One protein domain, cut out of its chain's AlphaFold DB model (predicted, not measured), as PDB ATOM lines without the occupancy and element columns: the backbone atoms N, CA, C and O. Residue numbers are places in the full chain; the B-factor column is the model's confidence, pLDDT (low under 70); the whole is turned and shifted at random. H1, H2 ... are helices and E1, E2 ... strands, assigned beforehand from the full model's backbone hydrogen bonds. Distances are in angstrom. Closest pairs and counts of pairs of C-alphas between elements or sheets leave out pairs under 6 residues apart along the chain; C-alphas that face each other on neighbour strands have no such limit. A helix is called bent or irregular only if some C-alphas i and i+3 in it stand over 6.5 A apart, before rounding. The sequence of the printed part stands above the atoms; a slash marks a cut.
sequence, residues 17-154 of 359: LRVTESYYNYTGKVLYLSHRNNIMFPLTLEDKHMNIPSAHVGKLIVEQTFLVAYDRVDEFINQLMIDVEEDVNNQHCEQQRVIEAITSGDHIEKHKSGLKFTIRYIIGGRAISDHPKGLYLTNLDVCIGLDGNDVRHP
ATOM      1  N   LEU A  17     131.736 140.663 130.131       73.25
ATOM      2  CA  LEU A  17     130.927 140.897 131.331       73.25
ATOM      3  C   LEU A  17     129.770 139.899 131.443       73.25
ATOM      4  O   LEU A  17     129.330 139.567 132.543       73.25
ATOM      5  N   ARG A  18     129.222 139.479 130.299       75.94
ATOM      6  CA  ARG A  18     128.126 138.513 130.227       75.94
ATOM      7  C   ARG A  18     128.212 137.714 128.940       75.94
ATOM      8  O   ARG A  18     128.371 138.300 127.870       75.94
ATOM      9  N   VAL A  19     128.006 136.408 129.057       77.56
ATOM     10  CA  VAL A  19     127.780 135.502 127.931       77.56
ATOM     11  C   VAL A  19     126.341 135.002 128.015       77.56
ATOM     12  O   VAL A  19     125.823 134.736 129.101       77.56
ATOM     13  N   THR A  20     125.638 134.967 126.891       77.25
ATOM     14  CA  THR A  20     124.266 134.460 126.807       77.25
ATOM     15  C   THR A  20     124.152 133.569 125.590       77.25
ATOM     16  O   THR A  20     124.474 134.005 124.492       77.25
ATOM     17  N   GLU A  21     123.673 132.348 125.785       80.44
ATOM     18  CA  GLU A  21     123.519 131.363 124.720       80.44
ATOM     19  C   GLU A  21     122.047 131.082 124.466       80.44
ATOM     20  O   GLU A  21     121.241 130.983 125.392       80.44
ATOM     21  N   SER A  22     121.684 130.988 123.194       79.56
ATOM     22  CA  SER A  22     120.343 130.639 122.740       79.56
ATOM     23  C   SER A  22     120.441 129.519 121.716       79.56
ATOM     24  O   SER A  22     121.211 129.600 120.761       79.56
ATOM     25  N   TYR A  23     119.675 128.457 121.941       81.12
ATOM     26  CA  TYR A  23     119.732 127.225 121.165       81.12
ATOM     27  C   TYR A  23     118.447 127.065 120.364       81.12
ATOM     28  O   TYR A  23     117.357 127.063 120.929       81.12
ATOM     29  N   TYR A  24     118.587 126.875 119.056       81.19
ATOM     30  CA  TYR A  24     117.472 126.714 118.134       81.19
ATOM     31  C   TYR A  24     117.602 125.379 117.404       81.19
ATOM     32  O   TYR A  24     118.413 125.217 116.485       81.19
ATOM     33  N   ASN A  25     116.819 124.395 117.844       82.50
ATOM     34  CA  ASN A  25     116.885 123.033 117.333       82.50
ATOM     35  C   ASN A  25     115.907 122.823 116.166       82.50
ATOM     36  O   ASN A  25     114.708 122.628 116.366       82.50
ATOM     37  N   TYR A  26     116.448 122.788 114.947       78.81
ATOM     38  CA  TYR A  26     115.712 122.481 113.718       78.81
ATOM     39  C   TYR A  26     116.043 121.089 113.173       78.81
ATOM     40  O   TYR A  26     115.806 120.828 111.999       78.81
ATOM     41  N   THR A  27     116.635 120.195 113.971       76.94
ATOM     42  CA  THR A  27     117.089 118.874 113.490       76.94
ATOM     43  C   THR A  27     115.958 117.865 113.283       76.94
ATOM     44  O   THR A  27     116.194 116.799 112.720       76.94
ATOM     45  N   GLY A  28     114.737 118.177 113.732       75.00
ATOM     46  CA  GLY A  28     113.591 117.262 113.688       75.00
ATOM     47  C   GLY A  28     113.612 116.180 114.775       75.00
ATOM     48  O   GLY A  28     112.690 115.371 114.847       75.00
ATOM     49  N   LYS A  29     114.635 116.163 115.642       80.06
ATOM     50  CA  LYS A  29     114.737 115.291 116.818       80.06
ATOM     51  C   LYS A  29     115.082 116.106 118.063       80.06
ATOM     52  O   LYS A  29     115.678 117.176 117.959       80.06
ATOM     53  N   VAL A  30     114.721 115.601 119.241       82.88
ATOM     54  CA  VAL A  30     115.209 116.162 120.511       82.88
ATOM     55  C   VAL A  30     116.717 115.946 120.575       82.88
ATOM     56  O   VAL A  30     117.196 114.854 120.276       82.88
ATOM     57  N   LEU A  31     117.449 116.992 120.938       85.88
ATOM     58  CA  LEU A  31     118.881 116.913 121.199       85.88
ATOM     59  C   LEU A  31     119.114 116.981 122.701       85.88
ATOM     60  O   LEU A  31     118.335 117.596 123.421       85.88
ATOM     61  N   TYR A  32     120.200 116.395 123.173       84.88
ATOM     62  CA  TYR A  32     120.656 116.523 124.548       84.88
ATOM     63  C   TYR A  32     121.931 117.340 124.554       84.88
ATOM     64  O   TYR A  32     122.859 117.035 123.806       84.88
ATOM     65  N   LEU A  33     121.956 118.379 125.382       82.69
ATOM     66  CA  LEU A  33     123.120 119.217 125.611       82.69
ATOM     67  C   LEU A  33     123.683 118.909 126.991       82.69
ATOM     68  O   LEU A  33     122.959 118.984 127.981       82.69
ATOM     69  N   SER A  34     124.966 118.576 127.049       81.19
ATOM     70  CA  SER A  34     125.710 118.285 128.270       81.19
ATOM     71  C   SER A  34     126.788 119.338 128.478       81.19
ATOM     72  O   SER A  34     127.634 119.564 127.611       81.19
ATOM     73  N   HIS A  35     126.740 119.986 129.634       73.94
ATOM     74  CA  HIS A  35     127.657 121.049 130.015       73.94
ATOM     75  C   HIS A  35     128.739 120.510 130.961       73.94
ATOM     76  O   HIS A  35     128.548 119.518 131.673       73.94
ATOM     77  N   ARG A  36     129.880 121.202 131.035       70.75
ATOM     78  CA  ARG A  36     131.020 120.830 131.893       70.75
ATOM     79  C   ARG A  36     130.682 120.571 133.369       70.75
ATOM     80  O   ARG A  36     131.330 119.769 134.037       70.75
ATOM     81  N   ASN A  37     129.652 121.213 133.904       65.81
ATOM     82  CA  ASN A  37     129.208 121.029 135.288       65.81
ATOM     83  C   ASN A  37     128.326 119.777 135.502       65.81
ATOM     84  O   ASN A  37     127.697 119.663 136.552       65.81
ATOM     85  N   ASN A  38     128.303 118.833 134.550       62.47
ATOM     86  CA  ASN A  38     127.434 117.646 134.530       62.47
ATOM     87  C   ASN A  38     125.936 117.960 134.437       62.47
ATOM     88  O   ASN A  38     125.116 117.083 134.718       62.47
ATOM     89  N   ILE A  39     125.555 119.184 134.072       66.81
ATOM     90  CA  ILE A  39     124.149 119.487 133.845       66.81
ATOM     91  C   ILE A  39     123.806 119.146 132.401       66.81
ATOM     92  O   ILE A  39     124.495 119.560 131.467       66.81
ATOM     93  N   MET A  40     122.736 118.373 132.244       74.56
ATOM     94  CA  MET A  40     122.216 117.964 130.954       74.56
ATOM     95  C   MET A  40     120.815 118.523 130.762       74.56
ATOM     96  O   MET A  40     119.971 118.415 131.653       74.56
ATOM     97  N   PHE A  41     120.568 119.091 129.589       77.12
ATOM     98  CA  PHE A  41     119.276 119.652 129.232       77.12
ATOM     99  C   PHE A  41     118.809 119.090 127.887       77.12
ATOM    100  O   PHE A  41     119.587 119.079 126.928       77.12
ATOM    101  N   PRO A  42     117.549 118.639 127.779       81.06
ATOM    102  CA  PRO A  42     116.957 118.332 126.490       81.06
ATOM    103  C   PRO A  42     116.627 119.636 125.752       81.06
ATOM    104  O   PRO A  42     115.915 120.499 126.263       81.06
ATOM    105  N   LEU A  43     117.125 119.767 124.528       81.25
ATOM    106  CA  LEU A  43     116.783 120.827 123.591       81.25
ATOM    107  C   LEU A  43     115.583 120.377 122.753       81.25
ATOM    108  O   LEU A  43     115.709 119.594 121.801       81.25
ATOM    109  N   THR A  44     114.407 120.873 123.127       77.06
ATOM    110  CA  THR A  44     113.159 120.641 122.399       77.06
ATOM    111  C   THR A  44     113.184 121.301 121.024       77.06
ATOM    112  O   THR A  44     113.946 122.234 120.771       77.06
ATOM    113  N   LEU A  45     112.349 120.794 120.121       75.50
ATOM    114  CA  LEU A  45     112.180 121.354 118.783       75.50
ATOM    115  C   LEU A  45     111.550 122.749 118.856       75.50
ATOM    116  O   LEU A  45     110.708 123.010 119.710       75.50
ATOM    117  N   GLU A  46     111.940 123.633 117.941       68.88
ATOM    118  CA  GLU A  46     111.276 124.928 117.752       68.88
ATOM    119  C   GLU A  46     109.831 124.725 117.243       68.88
ATOM    120  O   GLU A  46     109.616 124.171 116.159       68.88
ATOM    121  N   ASP A  47     108.835 125.209 118.001       55.00
ATOM    122  CA  ASP A  47     107.389 125.021 117.753       55.00
ATOM    123  C   ASP A  47     106.939 125.419 116.335       55.00
ATOM    124  O   ASP A  47     106.036 124.810 115.758       55.00
ATOM    125  N   LYS A  48     107.596 126.414 115.722       53.16
ATOM    126  CA  LYS A  48     107.274 126.902 114.366       53.16
ATOM    127  C   LYS A  48     107.574 125.885 113.256       53.16
ATOM    128  O   LYS A  48     107.206 126.112 112.105       53.16
ATOM    129  N   HIS A  49     108.221 124.769 113.591       50.44
ATOM    130  CA  HIS A  49     108.734 123.789 112.641       50.44
ATOM    131  C   HIS A  49     108.407 122.330 113.007       50.44
ATOM    132  O   HIS A  49     109.002 121.405 112.457       50.44
ATOM    133  N   MET A  50     107.393 122.105 113.850       51.03
ATOM    134  CA  MET A  50     106.871 120.770 114.211       51.03
ATOM    135  C   MET A  50     106.396 119.917 113.010       51.03
ATOM    136  O   MET A  50     106.193 118.717 113.154       51.03
ATOM    137  N   ASN A  51     106.258 120.517 111.819       53.59
ATOM    138  CA  ASN A  51     105.841 119.858 110.573       53.59
ATOM    139  C   ASN A  51     107.002 119.553 109.598       53.59
ATOM    140  O   ASN A  51     106.761 119.333 108.410       53.59
ATOM    141  N   ILE A  52     108.263 119.571 110.048       55.00
ATOM    142  CA  ILE A  52     109.400 119.174 109.201       55.00
ATOM    143  C   ILE A  52     109.348 117.649 108.941       55.00
ATOM    144  O   ILE A  52     109.240 116.877 109.894       55.00
ATOM    145  N   PRO A  53     109.455 117.181 107.679       52.59
ATOM    146  CA  PRO A  53     109.505 115.754 107.360       52.59
ATOM    147  C   PRO A  53     110.670 115.043 108.062       52.59
ATOM    148  O   PRO A  53     111.786 115.558 108.090       52.59
ATOM    149  N   SER A  54     110.453 113.811 108.529       54.62
ATOM    150  CA  SER A  54     111.454 112.972 109.218       54.62
ATOM    151  C   SER A  54     112.724 112.664 108.405       54.62
ATOM    152  O   SER A  54     113.719 112.214 108.971       54.62
ATOM    153  N   ALA A  55     112.706 112.917 107.093       51.19
ATOM    154  CA  ALA A  55     113.848 112.783 106.187       51.19
ATOM    155  C   ALA A  55     114.733 114.044 106.103       51.19
ATOM    156  O   ALA A  55     115.786 114.010 105.466       51.19
ATOM    157  N   HIS A  56     114.330 115.169 106.705       58.19
ATOM    158  CA  HIS A  56     115.138 116.381 106.677       58.19
ATOM    159  C   HIS A  56     116.292 116.253 107.672       58.19
ATOM    160  O   HIS A  56     116.099 116.219 108.886       58.19
ATOM    161  N   VAL A  57     117.519 116.239 107.158       62.91
ATOM    162  CA  VAL A  57     118.706 116.457 107.983       62.91
ATOM    163  C   VAL A  57     118.734 117.943 108.324       62.91
ATOM    164  O   VAL A  57     119.195 118.760 107.531       62.91
ATOM    165  N   GLY A  58     118.095 118.309 109.430       73.75
ATOM    166  CA  GLY A  58     117.984 119.700 109.845       73.75
ATOM    167  C   GLY A  58     119.297 120.268 110.385       73.75
ATOM    168  O   GLY A  58     120.379 119.751 110.110       73.75
ATOM    169  N   LYS A  59     119.223 121.343 111.168       79.69
ATOM    170  CA  LYS A  59     120.398 122.007 111.751       79.69
ATOM    171  C   LYS A  59     120.132 122.467 113.178       79.69
ATOM    172  O   LYS A  59     118.995 122.771 113.527       79.69
ATOM    173  N   LEU A  60     121.178 122.537 113.985       79.25
ATOM    174  CA  LEU A  60     121.167 123.247 115.256       79.25
ATOM    175  C   LEU A  60     121.815 124.610 115.030       79.25
ATOM    176  O   LEU A  60     122.902 124.691 114.460       79.25
ATOM    177  N   ILE A  61     121.143 125.673 115.456       76.75
ATOM    178  CA  ILE A  61     121.724 127.014 115.470       76.75
ATOM    179  C   ILE A  61     121.962 127.395 116.926       76.75
ATOM    180  O   ILE A  61     121.047 127.287 117.740       76.75
ATOM    181  N   VAL A  62     123.174 127.838 117.242       79.06
ATOM    182  CA  VAL A  62     123.514 128.381 118.558       79.06
ATOM    183  C   VAL A  62     123.889 129.840 118.387       79.06
ATOM    184  O   VAL A  62     124.802 130.163 117.632       79.06
ATOM    185  N   GLU A  63     123.175 130.727 119.064       79.00
ATOM    186  CA  GLU A  63     123.515 132.141 119.133       79.00
ATOM    187  C   GLU A  63     124.169 132.439 120.470       79.00
ATOM    188  O   GLU A  63     123.544 132.308 121.522       79.00
ATOM    189  N   GLN A  64     125.427 132.857 120.425       79.81
ATOM    190  CA  GLN A  64     126.192 133.252 121.590       79.81
ATOM    191  C   GLN A  64     126.391 134.765 121.558       79.81
ATOM    192  O   GLN A  64     127.004 135.330 120.655       79.81
ATOM    193  N   THR A  65     125.822 135.435 122.548       82.00
ATOM    194  CA  THR A  65     125.885 136.880 122.714       82.00
ATOM    195  C   THR A  65     126.864 137.228 123.821       82.00
ATOM    196  O   THR A  65     126.709 136.779 124.957       82.00
ATOM    197  N   PHE A  66     127.813 138.103 123.515       82.25
ATOM    198  CA  PHE A  66     128.795 138.631 124.448       82.25
ATOM    199  C   PHE A  66     128.495 140.087 124.735       82.25
ATOM    200  O   PHE A  66     128.297 140.873 123.817       82.25
ATOM    201  N   LEU A  67     128.501 140.460 126.008       81.81
ATOM    202  CA  LEU A  67     128.530 141.850 126.432       81.81
ATOM    203  C   LEU A  67     129.923 142.150 126.973       81.81
ATOM    204  O   LEU A  67     130.321 141.568 127.976       81.81
ATOM    205  N   VAL A  68     130.644 143.059 126.329       82.56
ATOM    206  CA  VAL A  68     132.053 143.357 126.615       82.56
ATOM    207  C   VAL A  68     132.180 144.825 126.983       82.56
ATOM    208  O   VAL A  68     131.634 145.684 126.291       82.56
ATOM    209  N   ALA A  69     132.873 145.125 128.078       82.00
ATOM    210  CA  ALA A  69     133.122 146.503 128.492       82.00
ATOM    211  C   ALA A  69     133.982 147.238 127.447       82.00
ATOM    212  O   ALA A  69     134.843 146.621 126.825       82.00
ATOM    213  N   TYR A  70     133.768 148.544 127.252       78.31
ATOM    214  CA  TYR A  70     134.475 149.322 126.219       78.31
ATOM    215  C   TYR A  70     136.005 149.260 126.342       78.31
ATOM    216  O   TYR A  70     136.698 149.247 125.333       78.31
ATOM    217  N   ASP A  71     136.520 149.196 127.565       78.44
ATOM    218  CA  ASP A  71     137.944 149.117 127.897       78.44
ATOM    219  C   ASP A  71     138.556 147.719 127.698       78.44
ATOM    220  O   ASP A  71     139.768 147.566 127.814       78.44
ATOM    221  N   ARG A  72     137.740 146.704 127.385       78.12
ATOM    222  CA  ARG A  72     138.169 145.308 127.175       78.12
ATOM    223  C   ARG A  72     137.861 144.772 125.780       78.12
ATOM    224  O   ARG A  72     138.017 143.581 125.525       78.12
ATOM    225  N   VAL A  73     137.404 145.637 124.875       76.38
ATOM    226  CA  VAL A  73     137.034 145.252 123.505       76.38
ATOM    227  C   VAL A  73     138.232 144.685 122.750       76.38
ATOM    228  O   VAL A  73     138.103 143.630 122.141       76.38
ATOM    229  N   ASP A  74     139.398 145.324 122.845       71.81
ATOM    230  CA  ASP A  74     140.600 144.879 122.129       71.81
ATOM    231  C   ASP A  74     141.086 143.512 122.630       71.81
ATOM    232  O   ASP A  74     141.440 142.642 121.838       71.81
ATOM    233  N   GLU A  75     141.041 143.284 123.946       76.38
ATOM    234  CA  GLU A  75     141.362 141.985 124.550       76.38
ATOM    235  C   GLU A  75     140.402 140.891 124.060       76.38
ATOM    236  O   GLU A  75     140.834 139.800 123.690       76.38
ATOM    237  N   PHE A  76     139.106 141.203 124.002       74.31
ATOM    238  CA  PHE A  76     138.081 140.285 123.519       74.31
ATOM    239  C   PHE A  76     138.235 139.954 122.028       74.31
ATOM    240  O   PHE A  76     138.118 138.790 121.651       74.31
ATOM    241  N   ILE A  77     138.520 140.952 121.184       73.00
ATOM    242  CA  ILE A  77     138.742 140.753 119.745       73.00
ATOM    243  C   ILE A  77     139.996 139.909 119.513       73.00
ATOM    244  O   ILE A  77     139.950 138.973 118.721       73.00
ATOM    245  N   ASN A  78     141.088 140.172 120.233       70.81
ATOM    246  CA  ASN A  78     142.313 139.379 120.109       70.81
ATOM    247  C   ASN A  78     142.092 137.910 120.495       70.81
ATOM    248  O   ASN A  78     142.575 137.026 119.795       70.81
ATOM    249  N   GLN A  79     141.328 137.642 121.559       69.19
ATOM    250  CA  GLN A  79     140.945 136.272 121.927       69.19
ATOM    251  C   GLN A  79     140.125 135.602 120.816       69.19
ATOM    252  O   GLN A  79     140.408 134.473 120.436       69.19
ATOM    253  N   LEU A  80     139.163 136.325 120.238       67.88
ATOM    254  CA  LEU A  80     138.352 135.844 119.118       67.88
ATOM    255  C   LEU A  80     139.161 135.533 117.857       67.88
ATOM    256  O   LEU A  80     138.838 134.579 117.162       67.88
ATOM    257  N   MET A  81     140.180 136.335 117.547       65.50
ATOM    258  CA  MET A  81     141.033 136.122 116.375       65.50
ATOM    259  C   MET A  81     141.875 134.849 116.509       65.50
ATOM    260  O   MET A  81     141.982 134.097 115.544       65.50
ATOM    261  N   ILE A  82     142.410 134.582 117.707       62.66
ATOM    262  CA  ILE A  82     143.176 133.360 118.000       62.66
ATOM    263  C   ILE A  82     142.298 132.117 117.805       62.66
ATOM    264  O   ILE A  82     142.712 131.186 117.120       62.66
ATOM    265  N   ASP A  83     141.066 132.137 118.329       56.34
ATOM    266  CA  ASP A  83     140.131 131.006 118.227       56.34
ATOM    267  C   ASP A  83     139.857 130.599 116.760       56.34
ATOM    268  O   ASP A  83     139.651 129.424 116.465       56.34
ATOM    269  N   VAL A  84     139.865 131.554 115.821       56.56
ATOM    270  CA  VAL A  84     139.564 131.284 114.402       56.56
ATOM    271  C   VAL A  84     140.800 130.908 113.587       56.56
ATOM    272  O   VAL A  84     140.681 130.138 112.633       56.56
ATOM    273  N   GLU A  85     141.988 131.402 113.945       54.59
ATOM    274  CA  GLU A  85     143.247 130.942 113.338       54.59
ATOM    275  C   GLU A  85     143.519 129.456 113.634       54.59
ATOM    276  O   GLU A  85     144.152 128.771 112.830       54.59
ATOM    277  N   GLU A  86     142.986 128.923 114.736       52.75
ATOM    278  CA  GLU A  86     143.048 127.491 115.052       52.75
ATOM    279  C   GLU A  86     142.015 126.642 114.270       52.75
ATOM    280  O   GLU A  86     142.202 125.431 114.122       52.75
ATOM    281  N   ASP A  87     140.971 127.249 113.686       50.25
ATOM    282  CA  ASP A  87     139.860 126.557 112.995       50.25
ATOM    283  C   ASP A  87     140.069 126.377 111.468       50.25
ATOM    284  O   ASP A  87     139.162 126.030 110.707       50.25
ATOM    285  N   VAL A  88     141.299 126.578 110.976       45.53
ATOM    286  CA  VAL A  88     141.667 126.589 109.538       45.53
ATOM    287  C   VAL A  88     141.447 125.234 108.824       45.53
ATOM    288  O   VAL A  88     141.481 125.155 107.596       45.53
ATOM    289  N   ASN A  89     141.133 124.158 109.556       47.25
ATOM    290  CA  ASN A  89     140.898 122.817 109.006       47.25
ATOM    291  C   ASN A  89     139.462 122.550 108.496       47.25
ATOM    292  O   ASN A  89     139.156 121.410 108.143       47.25
ATOM    293  N   ASN A  90     138.588 123.563 108.389       46.59
ATOM    294  CA  ASN A  90     137.268 123.477 107.723       46.59
ATOM    295  C   ASN A  90     136.293 122.410 108.279       46.59
ATOM    296  O   ASN A  90     135.327 122.043 107.606       46.59
ATOM    297  N   GLN A  91     136.515 121.894 109.491       45.47
ATOM    298  CA  GLN A  91     135.649 120.869 110.093       45.47
ATOM    299  C   GLN A  91     134.625 121.435 111.083       45.47
ATOM    300  O   GLN A  91     133.674 120.727 111.427       45.47
ATOM    301  N   HIS A  92     134.752 122.701 111.491       48.12
ATOM    302  CA  HIS A  92     133.800 123.332 112.395       48.12
ATOM    303  C   HIS A  92     132.992 124.467 111.749       48.12
ATOM    304  O   HIS A  92     133.365 125.154 110.803       48.12
ATOM    305  N   CYS A  93     131.768 124.540 112.245       50.94
ATOM    306  CA  CYS A  93     130.618 125.320 111.831       50.94
ATOM    307  C   CYS A  93     130.860 126.844 111.741       50.94
ATOM    308  O   CYS A  93     130.982 127.503 112.763       50.94
ATOM    309  N   GLU A  94     130.826 127.397 110.518       50.16
ATOM    310  CA  GLU A  94     130.707 128.831 110.148       50.16
ATOM    311  C   GLU A  94     131.426 129.877 111.046       50.16
ATOM    312  O   GLU A  94     130.921 130.986 111.214       50.16
ATOM    313  N   GLN A  95     132.622 129.606 111.579       51.09
ATOM    314  CA  GLN A  95     133.366 130.617 112.356       51.09
ATOM    315  C   GLN A  95     133.946 131.741 111.492       51.09
ATOM    316  O   GLN A  95     133.982 132.894 111.915       51.09
ATOM    317  N   GLN A  96     134.309 131.448 110.241       47.44
ATOM    318  CA  GLN A  96     134.844 132.444 109.302       47.44
ATOM    319  C   GLN A  96     133.908 133.642 109.077       47.44
ATOM    320  O   GLN A  96     134.367 134.779 108.999       47.44
ATOM    321  N   ARG A  97     132.586 133.420 109.068       48.97
ATOM    322  CA  ARG A  97     131.595 134.500 108.912       48.97
ATOM    323  C   ARG A  97     131.547 135.459 110.098       48.97
ATOM    324  O   ARG A  97     131.119 136.598 109.951       48.97
ATOM    325  N   VAL A  98     131.979 135.003 111.269       53.09
ATOM    326  CA  VAL A  98     131.957 135.767 112.516       53.09
ATOM    327  C   VAL A  98     133.062 136.818 112.520       53.09
ATOM    328  O   VAL A  98     132.814 137.950 112.924       53.09
ATOM    329  N   ILE A  99     134.249 136.487 112.003       54.12
ATOM    330  CA  ILE A  99     135.325 137.469 111.812       54.12
ATOM    331  C   ILE A  99     134.918 138.521 110.794       54.12
ATOM    332  O   ILE A  99     135.068 139.708 111.067       54.12
ATOM    333  N   GLU A 100     134.365 138.115 109.651       52.47
ATOM    334  CA  GLU A 100     133.906 139.060 108.626       52.47
ATOM    335  C   GLU A 100     132.859 140.030 109.193       52.47
ATOM    336  O   GLU A 100     132.979 141.235 109.001       52.47
ATOM    337  N   ALA A 101     131.914 139.522 109.988       51.78
ATOM    338  CA  ALA A 101     130.893 140.290 110.699       51.78
ATOM    339  C   ALA A 101     131.433 141.238 111.788       51.78
ATOM    340  O   ALA A 101     130.914 142.342 111.969       51.78
ATOM    341  N   ILE A 102     132.452 140.816 112.545       57.22
ATOM    342  CA  ILE A 102     133.113 141.656 113.559       57.22
ATOM    343  C   ILE A 102     133.936 142.754 112.876       57.22
ATOM    344  O   ILE A 102     133.943 143.894 113.335       57.22
ATOM    345  N   THR A 103     134.579 142.429 111.755       57.19
ATOM    346  CA  THR A 103     135.417 143.358 110.986       57.19
ATOM    347  C   THR A 103     134.572 144.342 110.163       57.19
ATOM    348  O   THR A 103     134.978 145.491 109.992       57.19
ATOM    349  N   SER A 104     133.385 143.936 109.689       58.97
ATOM    350  CA  SER A 104     132.426 144.803 108.982       58.97
ATOM    351  C   SER A 104     131.535 145.628 109.919       58.97
ATOM    352  O   SER A 104     131.031 146.676 109.521       58.97
ATOM    353  N   GLY A 105     131.360 145.183 111.170       59.56
ATOM    354  CA  GLY A 105     130.530 145.833 112.186       59.56
ATOM    355  C   GLY A 105     129.047 145.437 112.169       59.56
ATOM    356  O   GLY A 105     128.284 145.944 112.990       59.56
ATOM    357  N   ASP A 106     128.628 144.510 111.301       59.44
ATOM    358  CA  ASP A 106     127.213 144.151 111.085       59.44
ATOM    359  C   ASP A 106     126.554 143.415 112.272       59.44
ATOM    360  O   ASP A 106     125.331 143.296 112.341       59.44
ATOM    361  N   HIS A 107     127.351 142.949 113.237       66.94
ATOM    362  CA  HIS A 107     126.895 142.186 114.407       66.94
ATOM    363  C   HIS A 107     127.337 142.791 115.749       66.94
ATOM    364  O   HIS A 107     127.388 142.093 116.768       66.94
ATOM    365  N   ILE A 108     127.647 144.094 115.752       70.62
ATOM    366  CA  ILE A 108     128.067 144.848 116.936       70.62
ATOM    367  C   ILE A 108     126.986 145.868 117.306       70.62
ATOM    368  O   ILE A 108     126.757 146.856 116.611       70.62
ATOM    369  N   GLU A 109     126.344 145.669 118.453       78.25
ATOM    370  CA  GLU A 109     125.359 146.602 118.997       78.25
ATOM    371  C   GLU A 109     125.966 147.417 120.145       78.25
ATOM    372  O   GLU A 109     126.650 146.890 121.026       78.25
ATOM    373  N   LYS A 110     125.678 148.722 120.192       76.38
ATOM    374  CA  LYS A 110     126.044 149.552 121.347       76.38
ATOM    375  C   LYS A 110     125.121 149.244 122.523       76.38
ATOM    376  O   LYS A 110     123.903 149.367 122.417       76.38
ATOM    377  N   HIS A 111     125.708 148.923 123.669       79.38
ATOM    378  CA  HIS A 111     125.008 148.753 124.935       79.38
ATOM    379  C   HIS A 111     125.430 149.845 125.932       79.38
ATOM    380  O   HIS A 111     126.506 150.438 125.830       79.38
ATOM    381  N   LYS A 112     124.589 150.117 126.940       76.88
ATOM    382  CA  LYS A 112     124.875 151.145 127.963       76.88
ATOM    383  C   LYS A 112     126.185 150.894 128.717       76.88
ATOM    384  O   LYS A 112     126.822 151.836 129.164       76.88
ATOM    385  N   SER A 113     126.556 149.627 128.866       74.12
ATOM    386  CA  SER A 113     127.719 149.174 129.634       74.12
ATOM    387  C   SER A 113     128.875 148.667 128.767       74.12
ATOM    388  O   SER A 113     129.828 148.126 129.318       74.12
ATOM    389  N   GLY A 114     128.784 148.766 127.437       83.88
ATOM    390  CA  GLY A 114     129.781 148.164 126.555       83.88
ATOM    391  C   GLY A 114     129.301 147.912 125.131       83.88
ATOM    392  O   GLY A 114     128.290 148.463 124.695       83.88
ATOM    393  N   LEU A 115     130.009 147.042 124.420       81.31
ATOM    394  CA  LEU A 115     129.617 146.533 123.111       81.31
ATOM    395  C   LEU A 115     129.023 145.134 123.245       81.31
ATOM    396  O   LEU A 115     129.487 144.315 124.041       81.31
ATOM    397  N   LYS A 116     127.973 144.876 122.473       82.06
ATOM    398  CA  LYS A 116     127.326 143.576 122.385       82.06
ATOM    399  C   LYS A 116     127.681 142.935 121.049       82.06
ATOM    400  O   LYS A 116     127.376 143.501 120.006       82.06
ATOM    401  N   PHE A 117     128.293 141.761 121.105       78.50
ATOM    402  CA  PHE A 117     128.674 140.962 119.945       78.50
ATOM    403  C   PHE A 117     127.787 139.729 119.885       78.50
ATOM    404  O   PHE A 117     127.601 139.068 120.907       78.50
ATOM    405  N   THR A 118     127.262 139.400 118.709       75.44
ATOM    406  CA  THR A 118     126.460 138.187 118.520       75.44
ATOM    407  C   THR A 118     127.140 137.269 117.523       75.44
ATOM    408  O   THR A 118     127.363 137.644 116.374       75.44
ATOM    409  N   ILE A 119     127.429 136.052 117.965       74.38
ATOM    410  CA  ILE A 119     128.041 134.995 117.172       74.38
ATOM    411  C   ILE A 119     126.998 133.917 116.917       74.38
ATOM    412  O   ILE A 119     126.311 133.491 117.844       74.38
ATOM    413  N   ARG A 120     126.872 133.467 115.667       70.44
ATOM    414  CA  ARG A 120     125.927 132.417 115.286       70.44
ATOM    415  C   ARG A 120     126.676 131.200 114.754       70.44
ATOM    416  O   ARG A 120     127.264 131.258 113.683       70.44
ATOM    417  N   TYR A 121     126.572 130.087 115.469       73.06
ATOM    418  CA  TYR A 121     127.092 128.785 115.068       73.06
ATOM    419  C   TYR A 121     125.989 127.978 114.385       73.06
ATOM    420  O   TYR A 121     124.883 127.861 114.918       73.06
ATOM    421  N   ILE A 122     126.273 127.402 113.216       72.81
ATOM    422  CA  ILE A 122     125.326 126.554 112.479       72.81
ATOM    423  C   ILE A 122     125.890 125.141 112.362       72.81
ATOM    424  O   ILE A 122     126.797 124.887 111.576       72.81
ATOM    425  N   ILE A 123     125.326 124.203 113.119       78.19
ATOM    426  CA  ILE A 123     125.750 122.802 113.139       78.19
ATOM    427  C   ILE A 123     124.772 121.967 112.311       78.19
ATOM    428  O   ILE A 123     123.573 121.912 112.596       78.19
ATOM    429  N   GLY A 124     125.276 121.297 111.275       76.75
ATOM    430  CA  GLY A 124     124.468 120.399 110.452       76.75
ATOM    431  C   GLY A 124     124.027 119.161 111.236       76.75
ATOM    432  O   GLY A 124     124.829 118.534 111.923       76.75
ATOM    433  N   GLY A 125     122.767 118.748 111.092       74.50
ATOM    434  CA  GLY A 125     122.223 117.571 111.779       74.50
ATOM    435  C   GLY A 125     122.944 116.267 111.421       74.50
ATOM    436  O   GLY A 125     122.970 115.343 112.232       74.50
ATOM    437  N   ARG A 126     123.590 116.206 110.245       78.00
ATOM    438  CA  ARG A 126     124.444 115.079 109.844       78.00
ATOM    439  C   ARG A 126     125.669 114.968 110.744       78.00
ATOM    440  O   ARG A 126     125.921 113.894 111.260       78.00
ATOM    441  N   ALA A 127     126.346 116.087 111.004       74.88
ATOM    442  CA  ALA A 127     127.523 116.116 111.867       74.88
ATOM    443  C   ALA A 127     127.192 115.625 113.284       74.88
ATOM    444  O   ALA A 127     127.978 114.903 113.884       74.88
ATOM    445  N   ILE A 128     125.997 115.952 113.787       78.62
ATOM    446  CA  ILE A 128     125.511 115.439 115.075       78.62
ATOM    447  C   ILE A 128     125.215 113.933 114.989       78.62
ATOM    448  O   ILE A 128     125.553 113.184 115.897       78.62
ATOM    449  N   SER A 129     124.600 113.479 113.894       79.00
ATOM    450  CA  SER A 129     124.227 112.069 113.706       79.00
ATOM    451  C   SER A 129     125.433 111.147 113.502       79.00
ATOM    452  O   SER A 129     125.397 110.002 113.943       79.00
ATOM    453  N   ASP A 130     126.498 111.642 112.869       77.00
ATOM    454  CA  ASP A 130     127.741 110.899 112.634       77.00
ATOM    455  C   ASP A 130     128.531 110.664 113.942       77.00
ATOM    456  O   ASP A 130     129.420 109.815 113.986       77.00
ATOM    457  N   HIS A 131     128.176 111.364 115.029       75.75
ATOM    458  CA  HIS A 131     128.802 111.257 116.348       75.75
ATOM    459  C   HIS A 131     127.809 110.697 117.385       75.75
ATOM    460  O   HIS A 131     127.254 111.452 118.189       75.75
ATOM    461  N   PRO A 132     127.588 109.368 117.426       70.81
ATOM    462  CA  PRO A 132     126.588 108.757 118.307       70.81
ATOM    463  C   PRO A 132     126.879 108.972 119.801       70.81
ATOM    464  O   PRO A 132     125.950 109.033 120.597       70.81
ATOM    465  N   LYS A 133     128.152 109.161 120.176       74.75
ATOM    466  CA  LYS A 133     128.595 109.446 121.555       74.75
ATOM    467  C   LYS A 133     128.574 110.937 121.929       74.75
ATOM    468  O   LYS A 133     129.123 111.330 122.953       74.75
ATOM    469  N   GLY A 134     127.964 111.768 121.089       79.00
ATOM    470  CA  GLY A 134     127.947 113.216 121.242       79.00
ATOM    471  C   GLY A 134     129.084 113.910 120.495       79.00
ATOM    472  O   GLY A 134     130.201 113.409 120.370       79.00
ATOM    473  N   LEU A 135     128.761 115.089 119.979       81.44
ATOM    474  CA  LEU A 135     129.653 116.021 119.316       81.44
ATOM    475  C   LEU A 135     130.059 117.101 120.322       81.44
ATOM    476  O   LEU A 135     129.211 117.867 120.786       81.44
ATOM    477  N   TYR A 136     131.347 117.167 120.652       79.19
ATOM    478  CA  TYR A 136     131.888 118.219 121.507       79.19
ATOM    479  C   TYR A 136     132.182 119.479 120.689       79.19
ATOM    480  O   TYR A 136     132.889 119.428 119.684       79.19
ATOM    481  N   LEU A 137     131.624 120.610 121.120       72.88
ATOM    482  CA  LEU A 137     131.841 121.922 120.525       72.88
ATOM    483  C   LEU A 137     132.793 122.713 121.419       72.88
ATOM    484  O   LEU A 137     132.353 123.402 122.339       72.88
ATOM    485  N   THR A 138     134.090 122.624 121.130       67.62
ATOM    486  CA  THR A 138     135.166 123.215 121.943       67.62
ATOM    487  C   THR A 138     134.935 124.693 122.253       67.62
ATOM    488  O   THR A 138     135.042 125.108 123.400       67.62
ATOM    489  N   ASN A 139     134.513 125.473 121.255       66.75
ATOM    490  CA  ASN A 139     134.306 126.920 121.389       66.75
ATOM    491  C   ASN A 139     133.117 127.315 122.276       66.75
ATOM    492  O   ASN A 139     133.071 128.425 122.797       66.75
ATOM    493  N   LEU A 140     132.154 126.411 122.436       71.00
ATOM    494  CA  LEU A 140     130.990 126.611 123.294       71.00
ATOM    495  C   LEU A 140     131.143 125.889 124.643       71.00
ATOM    496  O   LEU A 140     130.334 126.099 125.534       71.00
ATOM    497  N   ASP A 141     132.164 125.038 124.793       74.12
ATOM    498  CA  ASP A 141     132.362 124.138 125.937       74.12
ATOM    499  C   ASP A 141     131.088 123.342 126.297       74.12
ATOM    500  O   ASP A 141     130.668 123.241 127.456       74.12
ATOM    501  N   VAL A 142     130.442 122.786 125.264       75.50
ATOM    502  CA  VAL A 142     129.248 121.934 125.386       75.50
ATOM    503  C   VAL A 142     129.355 120.706 124.492       75.50
ATOM    504  O   VAL A 142     129.963 120.736 123.423       75.50
ATOM    505  N   CYS A 143     128.732 119.607 124.913       82.25
ATOM    506  CA  CYS A 143     128.599 118.388 124.120       82.25
ATOM    507  C   CYS A 143     127.132 118.176 123.734       82.25
ATOM    508  O   CYS A 143     126.250 118.332 124.579       82.25
ATOM    509  N   ILE A 144     126.860 117.837 122.472       83.56
ATOM    510  CA  ILE A 144     125.499 117.686 121.939       83.56
ATOM    511  C   ILE A 144     125.329 116.331 121.268       83.56
ATOM    512  O   ILE A 144     126.169 115.922 120.475       83.56
ATOM    513  N   GLY A 145     124.199 115.665 121.485       86.38
ATOM    514  CA  GLY A 145     123.864 114.460 120.726       86.38
ATOM    515  C   GLY A 145     122.391 114.085 120.781       86.38
ATOM    516  O   GLY A 145     121.557 114.838 121.276       86.38
ATOM    517  N   LEU A 146     122.077 112.923 120.209       84.31
ATOM    518  CA  LEU A 146     120.705 112.439 120.028       84.31
ATOM    519  C   LEU A 146     120.204 111.580 121.199       84.31
ATOM    520  O   LEU A 146     118.997 111.524 121.420       84.31
ATOM    521  N   ASP A 147     121.107 110.939 121.948       81.19
ATOM    522  CA  ASP A 147     120.782 110.116 123.119       81.19
ATOM    523  C   ASP A 147     121.378 110.730 124.393       81.19
ATOM    524  O   ASP A 147     122.589 110.909 124.509       81.19
ATOM    525  N   GLY A 148     120.528 111.040 125.372       69.56
ATOM    526  CA  GLY A 148     120.952 111.619 126.645       69.56
ATOM    527  C   GLY A 148     121.831 110.694 127.491       69.56
ATOM    528  O   GLY A 148     122.550 111.177 128.358       69.56
ATOM    529  N   ASN A 149     121.832 109.380 127.252       73.88
ATOM    530  CA  ASN A 149     122.699 108.461 128.000       73.88
ATOM    531  C   ASN A 149     124.161 108.505 127.532       73.88
ATOM    532  O   ASN A 149     125.079 108.288 128.331       73.88
ATOM    533  N   ASP A 150     124.366 108.811 126.250       73.56
ATOM    534  CA  ASP A 150     125.670 108.746 125.592       73.56
ATOM    535  C   ASP A 150     126.359 110.111 125.499       73.56
ATOM    536  O   ASP A 150     127.580 110.178 125.362       73.56
ATOM    537  N   VAL A 151     125.610 111.210 125.628       76.19
ATOM    538  CA  VAL A 151     126.161 112.567 125.545       76.19
ATOM    539  C   VAL A 151     126.830 112.957 126.858       76.19
ATOM    540  O   VAL A 151     126.186 113.347 127.835       76.19
ATOM    541  N   ARG A 152     128.162 112.906 126.870       74.75
ATOM    542  CA  ARG A 152     128.977 113.319 128.020       74.75
ATOM    543  C   ARG A 152     129.938 114.427 127.648       74.75
ATOM    544  O   ARG A 152     130.544 114.418 126.580       74.75
ATOM    545  N   HIS A 153     130.082 115.387 128.553       70.62
ATOM    546  CA  HIS A 153     131.063 116.442 128.394       70.62
ATOM    547  C   HIS A 153     132.466 115.897 128.721       70.62
ATOM    548  O   HIS A 153     132.669 115.419 129.839       70.62
ATOM    549  N   PRO A 154     133.459 115.993 127.819       64.12
ATOM    550  CA  PRO A 154     134.775 115.371 128.015       64.12
ATOM    551  C   PRO A 154     135.520 115.918 129.241       64.12
ATOM    552  O   PRO A 154     136.273 115.206 129.892       64.12
TER     553      PRO A 154
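Overview. This is residues 17 to 154 of the 359 residues of an uncharacterized protein of Leeuwenhoekiella sp (UniProt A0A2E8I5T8). Three long strands, E1, E4 and E6, with the short E5 at one edge, make a twisted, curled sheet; the helical hairpin H1 and H2 covers one face toward one end of the long strands, and a second, small sheet of short strands, E3, E2, E8 and E7, sits at their other end. The little helix H3 follows E6 at the junction of the two sheets, and residues 44 to 58 form a wide loop at the small sheet's end. The printed part has 138 residues, with three named helices and eight named strands in the order E1 E2 E3 E4 H1 H2 E5 E6 H3 E7 E8. Both sheets are antiparallel, ordered E1 E4 E6 E5 and E3 E2 E8 E7, and the class is mixed, helices and strands. The whole is compact, with a radius of gyration of the C-alphas of 16.0 A and spans of 46 by 33 by 29 A.

Along the chain. In the larger sheet, E1 is residues 17 to 25, 26.7 A long, from C-alpha 17 at (130.927, 140.897, 131.331). E4 is residues 59 to 68, 28.5 A; E6 is residues 114 to 124, 32.5 A, ending with C-alpha 124 at (124.468, 120.399, 110.452); E5 is residues 108 to 111, 9.4 A. H1, residues 70 to 85, measures 24.1 A and is irregular, with C-alphas 71 and 74 7.6 A apart. H2 is residues 96 to 104, 12.6 A, and H3 is residues 125 to 129, 6.2 A. In the smaller sheet, E2 is residues 31 to 35, 13.1 A; E3 is residues 40 to 43, 9.6 A; E7 is residues 135 to 137, 6.4 A; E8 is residues 142 to 145, 10.3 A, ending with C-alpha 145 at (123.864, 114.460, 120.726).

Arrangement. E4 and E6 are antiparallel at 165 degrees, with N 62 and O 121 2.9 A apart. E1 is antiparallel to E4 at 168 degrees, with N 22 and O 63 at 2.8 A. The edge strand E5 forms a hairpin with E6, with N 116 and O 109 at 2.8 A. E4, H1, H2 and E5 make a split strand-helix-strand unit, two strands running the same way with E6 between them; its crossover is right-handed. H1 on one face of this sheet makes two layers, helix over sheet. Its height over the sheet is 11.1 A, and it runs along the strands, at 16 degrees to E4 on the local plane. The closest C-alphas of H1 and E6 are those of Tyr 70 and Gly 114, 4.8 A apart. H2 is on the same face, and its closest C-alphas to E6 are those of Val 98 and Ile 119, 6.1 A apart. H1, with residues 81 to 84 alone, only just touches H2, with 3 pairs of C-alphas within 8 A; the closest are those of Val 84 and Gln 96, 7.0 A apart. This helical hairpin runs opposite ways at a shallow tilt of 32 degrees, only just short of steep. In the smaller sheet, E2 and E8 are antiparallel, with N 34 and O 143 at 2.8 A. E2 and E3 form a hairpin, with N 43 and O 31 at 2.7 A, and E7 and E8 another, with N 135 and O 144 at 2.8 A. The closest C-alphas of E1 and E3 are those of Asn 25 and Leu 43, 6.6 A apart, while E6 is apart from E7 and E8. H3 only grazes each sheet. Every O i to N i+4 pair is within hydrogen-bond range in H2 and H3, and 10 of 12 in H1.

Size, cuts and confidence. The two C-alphas farthest apart are those of Ala 55 and Asp 71, at 48.7 A. The printed part has no cut. The link from E3 to E4, 15 residues, is long; that from H1 to H2, 10 residues, is short, and the others are tight. The mean pLDDT of the printed part is 70.3; 48 residues are under 70, among them residues 46 to 57 and 79 to 107.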